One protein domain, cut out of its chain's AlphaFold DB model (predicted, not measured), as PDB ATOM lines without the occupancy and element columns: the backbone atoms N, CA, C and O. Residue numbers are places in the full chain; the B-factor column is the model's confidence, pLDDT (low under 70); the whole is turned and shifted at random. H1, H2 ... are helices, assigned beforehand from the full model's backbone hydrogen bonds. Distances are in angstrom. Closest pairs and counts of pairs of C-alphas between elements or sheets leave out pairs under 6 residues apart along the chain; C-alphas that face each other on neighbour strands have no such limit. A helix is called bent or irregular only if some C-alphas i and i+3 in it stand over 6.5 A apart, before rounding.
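This is residues 2 to 45 of the 265 residues of the protein "Ubiquitin carboxyl-terminal hydrolase 18" of Micractinium conductrix (UniProt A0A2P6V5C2). The model is an open V of two helices: the long H2 makes one arm, the shorter H1 makes the other, and a tight link joins them at the closed end. The arms spread apart from there, with few contacts between them, and H2 has a kink of 30 degrees near residue 35. The printed part has 44 residues with two named helices, H1 then H2 along the chain, and no named strand; the class is all helix. The whole is loose, with a radius of gyration of the C-alphas of 13.1 A, and flat, spanning 39 by 24 by 10 A.

H2, residues 22 to 45, and H1, residues 5 to 17, are close but not clearly touching, with 1 pair of C-alphas within 8 A. That closest pair is Val 15 and Phe 22, whose C-alphas are 6.2 A apart. The centres of the helices are 19.1 A apart. They run opposite ways at a shallow tilt of 33 degrees, only just short of steep. Of the O i to N i+4 pairs, 18 of 20 in H2 and 7 of 9 in H1 are within hydrogen-bond range.

H2 runs from C-alpha 22 at (197.833, 213.566, 235.755) to C-alpha 45 at (215.922, 210.867, 261.679), a length of 31.7 A. It is neither bent nor irregular, but only just: C-alphas 32 and 35 are 6.3 A apart. H1 begins with C-alpha 5 at (195.481, 197.584, 247.803) and measures 19.9 A to C-alpha 17.

The two C-alphas farthest apart are those of Glu 17 and Phe 45, at 39.3 A. The printed part has no cut, and the link from H1 to H2, with 4 residues between them, is tight. Residues 2 to 13, of which 5 to 13 belong to H1, stand free, as do residues 16 to 21 and residues 39 to 45 of H2. The mean pLDDT of the printed part is 78.8, and residues 2 to 9 are under 70.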
ATOM      1  N   ARG A   2     200.178 198.280 256.188       39.41
ATOM      2  CA  ARG A   2     199.713 197.850 254.859       39.41
ATOM      3  C   ARG A   2     198.693 198.887 254.396       39.41
ATOM      4  O   ARG A   2     197.684 199.054 255.073       39.41
ATOM      5  N   LEU A   3     198.992 199.618 253.326       41.31
ATOM      6  CA  LEU A   3     197.988 200.441 252.653       41.31
ATOM      7  C   LEU A   3     196.977 199.502 251.970       41.31
ATOM      8  O   LEU A   3     197.386 198.439 251.496       41.31
ATOM      9  N   PRO A   4     195.677 199.831 251.959       50.75
ATOM     10  CA  PRO A   4     194.671 198.999 251.314       50.75
ATOM     11  C   PRO A   4     194.911 198.989 249.798       50.75
ATOM     12  O   PRO A   4     194.824 200.020 249.141       50.75
ATOM     13  N   GLU A   5     195.194 197.811 249.235       51.84
ATOM     14  CA  GLU A   5     195.481 197.584 247.803       51.84
ATOM     15  C   GLU A   5     194.381 198.109 246.854       51.84
ATOM     16  O   GLU A   5     194.619 198.297 245.665       51.84
ATOM     17  N   ILE A   6     193.189 198.395 247.383       55.06
ATOM     18  CA  ILE A   6     192.012 198.860 246.642       55.06
ATOM     19  C   ILE A   6     192.158 200.320 246.169       55.06
ATOM     20  O   ILE A   6     191.653 200.659 245.102       55.06
ATOM     21  N   GLU A   7     192.878 201.184 246.894       57.66
ATOM     22  CA  GLU A   7     192.964 202.616 246.539       57.66
ATOM     23  C   GLU A   7     193.894 202.889 245.347       57.66
ATOM     24  O   GLU A   7     193.661 203.814 244.571       57.66
ATOM     25  N   LEU A   8     194.908 202.044 245.142       62.50
ATOM     26  CA  LEU A   8     195.836 202.187 244.017       62.50
ATOM     27  C   LEU A   8     195.176 201.828 242.682       62.50
ATOM     28  O   LEU A   8     195.430 202.492 241.681       62.50
ATOM     29  N   TYR A   9     194.293 200.827 242.657       67.06
ATOM     30  CA  TYR A   9     193.600 200.420 241.430       67.06
ATOM     31  C   TYR A   9     192.664 201.506 240.893       67.06
ATOM     32  O   TYR A   9     192.639 201.745 239.688       67.06
ATOM     33  N   VAL A  10     191.936 202.190 241.780       72.12
ATOM     34  CA  VAL A  10     191.044 203.297 241.394       72.12
ATOM     35  C   VAL A  10     191.852 204.476 240.847       72.12
ATOM     36  O   VAL A  10     191.443 205.099 239.872       72.12
ATOM     37  N   PHE A  11     193.028 204.741 241.422       76.94
ATOM     38  CA  PHE A  11     193.923 205.781 240.930       76.94
ATOM     39  C   PHE A  11     194.453 205.470 239.524       76.94
ATOM     40  O   PHE A  11     194.376 206.325 238.649       76.94
ATOM     41  N   PHE A  12     194.934 204.248 239.272       76.44
ATOM     42  CA  PHE A  12     195.442 203.881 237.944       76.44
ATOM     43  C   PHE A  12     194.356 203.908 236.861       76.44
ATOM     44  O   PHE A  12     194.614 204.434 235.783       76.44
ATOM     45  N   ALA A  13     193.145 203.427 237.160       76.38
ATOM     46  CA  ALA A  13     192.021 203.501 236.225       76.38
ATOM     47  C   ALA A  13     191.643 204.957 235.888       76.38
ATOM     48  O   ALA A  13     191.423 205.288 234.729       76.38
ATOM     49  N   TRP A  14     191.647 205.850 236.882       89.06
ATOM     50  CA  TRP A  14     191.364 207.273 236.669       89.06
ATOM     51  C   TRP A  14     192.453 207.982 235.845       89.06
ATOM     52  O   TRP A  14     192.154 208.843 235.019       89.06
ATOM     53  N   VAL A  15     193.724 207.606 236.033       86.69
ATOM     54  CA  VAL A  15     194.849 208.157 235.261       86.69
ATOM     55  C   VAL A  15     194.809 207.724 233.792       86.69
ATOM     56  O   VAL A  15     195.186 208.516 232.929       86.69
ATOM     57  N   GLU A  16     194.336 206.510 233.491       86.44
ATOM     58  CA  GLU A  16     194.126 206.065 232.104       86.44
ATOM     59  C   GLU A  16     193.027 206.871 231.391       86.44
ATOM     60  O   GLU A  16     193.147 207.133 230.195       86.44
ATOM     61  N   GLU A  17     191.995 207.312 232.117       88.56
ATOM     62  CA  GLU A  17     190.891 208.107 231.561       88.56
ATOM     63  C   GLU A  17     191.221 209.609 231.413       88.56
ATOM     64  O   GLU A  17     190.624 210.273 230.563       88.56
ATOM     65  N   HIS A  18     192.179 210.148 232.184       88.62
ATOM     66  CA  HIS A  18     192.477 211.594 232.245       88.62
ATOM     67  C   HIS A  18     193.984 211.939 232.259       88.62
ATOM     68  O   HIS A  18     194.493 212.524 233.230       88.62
ATOM     69  N   PRO A  19     194.741 211.635 231.188       88.56
ATOM     70  CA  PRO A  19     196.188 211.861 231.145       88.56
ATOM     71  C   PRO A  19     196.582 213.346 231.243       88.56
ATOM     72  O   PRO A  19     197.646 213.671 231.775       88.56
ATOM     73  N   GLU A  20     195.733 214.269 230.787       86.38
ATOM     74  CA  GLU A  20     195.972 215.717 230.839       86.38
ATOM     75  C   GLU A  20     195.911 216.298 232.260       86.38
ATOM     76  O   GLU A  20     196.501 217.346 232.532       86.38
ATOM     77  N   GLN A  21     195.245 215.606 233.188       88.94
ATOM     78  CA  GLN A  21     195.113 216.028 234.587       88.94
ATOM     79  C   GLN A  21     196.148 215.364 235.504       88.94
ATOM     80  O   GLN A  21     196.339 215.797 236.645       88.94
ATOM     81  N   PHE A  22     196.863 214.353 234.997       89.88
ATOM     82  CA  PHE A  22     197.833 213.566 235.755       89.88
ATOM     83  C   PHE A  22     198.908 214.431 236.415       89.88
ATOM     84  O   PHE A  22     199.181 214.269 237.603       89.88
ATOM     85  N   LEU A  23     199.479 215.397 235.684       86.50
ATOM     86  CA  LEU A  23     200.515 216.276 236.235       86.50
ATOM     87  C   LEU A  23     199.993 217.104 237.420       86.50
ATOM     88  O   LEU A  23     200.694 217.260 238.417       86.50
ATOM     89  N   GLY A  24     198.756 217.603 237.333       88.31
ATOM     90  CA  GLY A  24     198.130 218.381 238.402       88.31
ATOM     91  C   GLY A  24     197.897 217.542 239.658       88.31
ATOM     92  O   GLY A  24     198.251 217.963 240.760       88.31
ATOM     93  N   VAL A  25     197.376 216.326 239.495       88.06
ATOM     94  CA  VAL A  25     197.138 215.405 240.616       88.06
ATOM     95  C   VAL A  25     198.445 214.897 241.225       88.06
ATOM     96  O   VAL A  25     198.547 214.814 242.449       88.06
ATOM     97  N   LEU A  26     199.474 214.639 240.414       87.81
ATOM     98  CA  LEU A  26     200.805 214.261 240.891       87.81
ATOM     99  C   LEU A  26     201.424 215.374 241.748       87.81
ATOM    100  O   LEU A  26     201.909 215.109 242.848       87.81
ATOM    101  N   VAL A  27     201.365 216.627 241.281       86.81
ATOM    102  CA  VAL A  27     201.867 217.789 242.033       86.81
ATOM    103  C   VAL A  27     201.113 217.943 243.354       86.81
ATOM    104  O   VAL A  27     201.741 218.126 244.397       86.81
ATOM    105  N   LEU A  28     199.786 217.794 243.347       86.81
ATOM    106  CA  LEU A  28     198.986 217.829 244.572       86.81
ATOM    107  C   LEU A  28     199.339 216.672 245.520       86.81
ATOM    108  O   LEU A  28     199.509 216.910 246.713       86.81
ATOM    109  N   MET A  29     199.533 215.444 245.031       88.50
ATOM    110  CA  MET A  29     199.979 214.329 245.877       88.50
ATOM    111  C   MET A  29     201.350 214.594 246.504       88.50
ATOM    112  O   MET A  29     201.536 214.349 247.696       88.50
ATOM    113  N   VAL A  30     202.306 215.132 245.747       87.31
ATOM    114  CA  VAL A  30     203.628 215.479 246.289       87.31
ATOM    115  C   VAL A  30     203.505 216.557 247.368       87.31
ATOM    116  O   VAL A  30     204.116 216.422 248.425       87.31
ATOM    117  N   ILE A  31     202.678 217.582 247.156       86.88
ATOM    118  CA  ILE A  31     202.503 218.679 248.119       86.88
ATOM    119  C   ILE A  31     201.779 218.210 249.385       86.88
ATOM    120  O   ILE A  31     202.235 218.480 250.494       86.88
ATOM    121  N   PHE A  32     200.654 217.513 249.237       85.69
ATOM    122  CA  PHE A  32     199.773 217.190 250.361       85.69
ATOM    123  C   PHE A  32     200.143 215.890 251.074       85.69
ATOM    124  O   PHE A  32     199.824 215.736 252.250       85.69
ATOM    125  N   VAL A  33     200.822 214.965 250.394       88.88
ATOM    126  CA  VAL A  33     201.235 213.677 250.970       88.88
ATOM    127  C   VAL A  33     202.753 213.596 251.078       88.88
ATOM    128  O   VAL A  33     203.271 213.244 252.136       88.88
ATOM    129  N   GLY A  34     203.476 213.970 250.022       87.25
ATOM    130  CA  GLY A  34     204.938 213.897 249.989       87.25
ATOM    131  C   GLY A  34     205.614 214.793 251.028       87.25
ATOM    132  O   GLY A  34     206.438 214.301 251.797       87.25
ATOM    133  N   ILE A  35     205.245 216.077 251.107       84.12
ATOM    134  CA  ILE A  35     205.885 217.038 252.024       84.12
ATOM    135  C   ILE A  35     205.660 216.664 253.501       84.12
ATOM    136  O   ILE A  35     206.650 216.576 254.228       84.12
ATOM    137  N   PRO A  36     204.434 216.356 253.976       85.06
ATOM    138  CA  PRO A  36     204.234 215.981 255.377       85.06
ATOM    139  C   PRO A  36     204.926 214.668 255.755       85.06
ATOM    140  O   PRO A  36     205.448 214.543 256.864       85.06
ATOM    141  N   VAL A  37     204.962 213.690 254.840       85.31
ATOM    142  CA  VAL A  37     205.681 212.425 255.055       85.31
ATOM    143  C   VAL A  37     207.187 212.668 255.107       85.31
ATOM    144  O   VAL A  37     207.858 212.153 256.001       85.31
ATOM    145  N   TYR A  38     207.718 213.487 254.201       76.94
ATOM    146  CA  TYR A  38     209.128 213.857 254.178       76.94
ATOM    147  C   TYR A  38     209.540 214.609 255.448       76.94
ATOM    148  O   TYR A  38     210.527 214.238 256.080       76.94
ATOM    149  N   GLU A  39     208.746 215.585 255.898       82.81
ATOM    150  CA  GLU A  39     208.976 216.266 257.175       82.81
ATOM    151  C   GLU A  39     208.912 215.303 258.366       82.81
ATOM    152  O   GLU A  39     209.737 215.391 259.277       82.81
ATOM    153  N   ALA A  40     207.966 214.358 258.378       80.56
ATOM    154  CA  ALA A  40     207.867 213.358 259.439       80.56
ATOM    155  C   ALA A  40     209.101 212.438 259.480       80.56
ATOM    156  O   ALA A  40     209.595 212.114 260.564       80.56
ATOM    157  N   ILE A  41     209.630 212.059 258.312       75.50
ATOM    158  CA  ILE A  41     210.884 211.307 258.181       75.50
ATOM    159  C   ILE A  41     212.051 212.159 258.696       75.50
ATOM    160  O   ILE A  41     212.788 211.709 259.570       75.50
ATOM    161  N   GLN A  42     212.188 213.410 258.252       81.94
ATOM    162  CA  GLN A  42     213.270 214.292 258.705       81.94
ATOM    163  C   GLN A  42     213.252 214.532 260.222       81.94
ATOM    164  O   GLN A  42     214.305 214.476 260.862       81.94
ATOM    165  N   ARG A  43     212.069 214.732 260.820       82.00
ATOM    166  CA  ARG A  43     211.910 214.879 262.279       82.00
ATOM    167  C   ARG A  43     212.297 213.612 263.033       82.00
ATOM    168  O   ARG A  43     212.828 213.701 264.135       82.00
ATOM    169  N   ARG A  44     212.040 212.435 262.456       81.88
ATOM    170  CA  ARG A  44     212.356 211.150 263.091       81.88
ATOM    171  C   ARG A  44     213.837 210.783 262.997       81.88
ATOM    172  O   ARG A  44     214.338 210.126 263.903       81.88
ATOM    173  N   PHE A  45     214.518 211.206 261.937       81.62
ATOM    174  CA  PHE A  45     215.922 210.867 261.679       81.62
ATOM    175  C   PHE A  45     216.902 212.029 261.919       81.62
ATOM    176  O   PHE A  45     218.085 211.908 261.619       81.62
TER     177      PHE A  45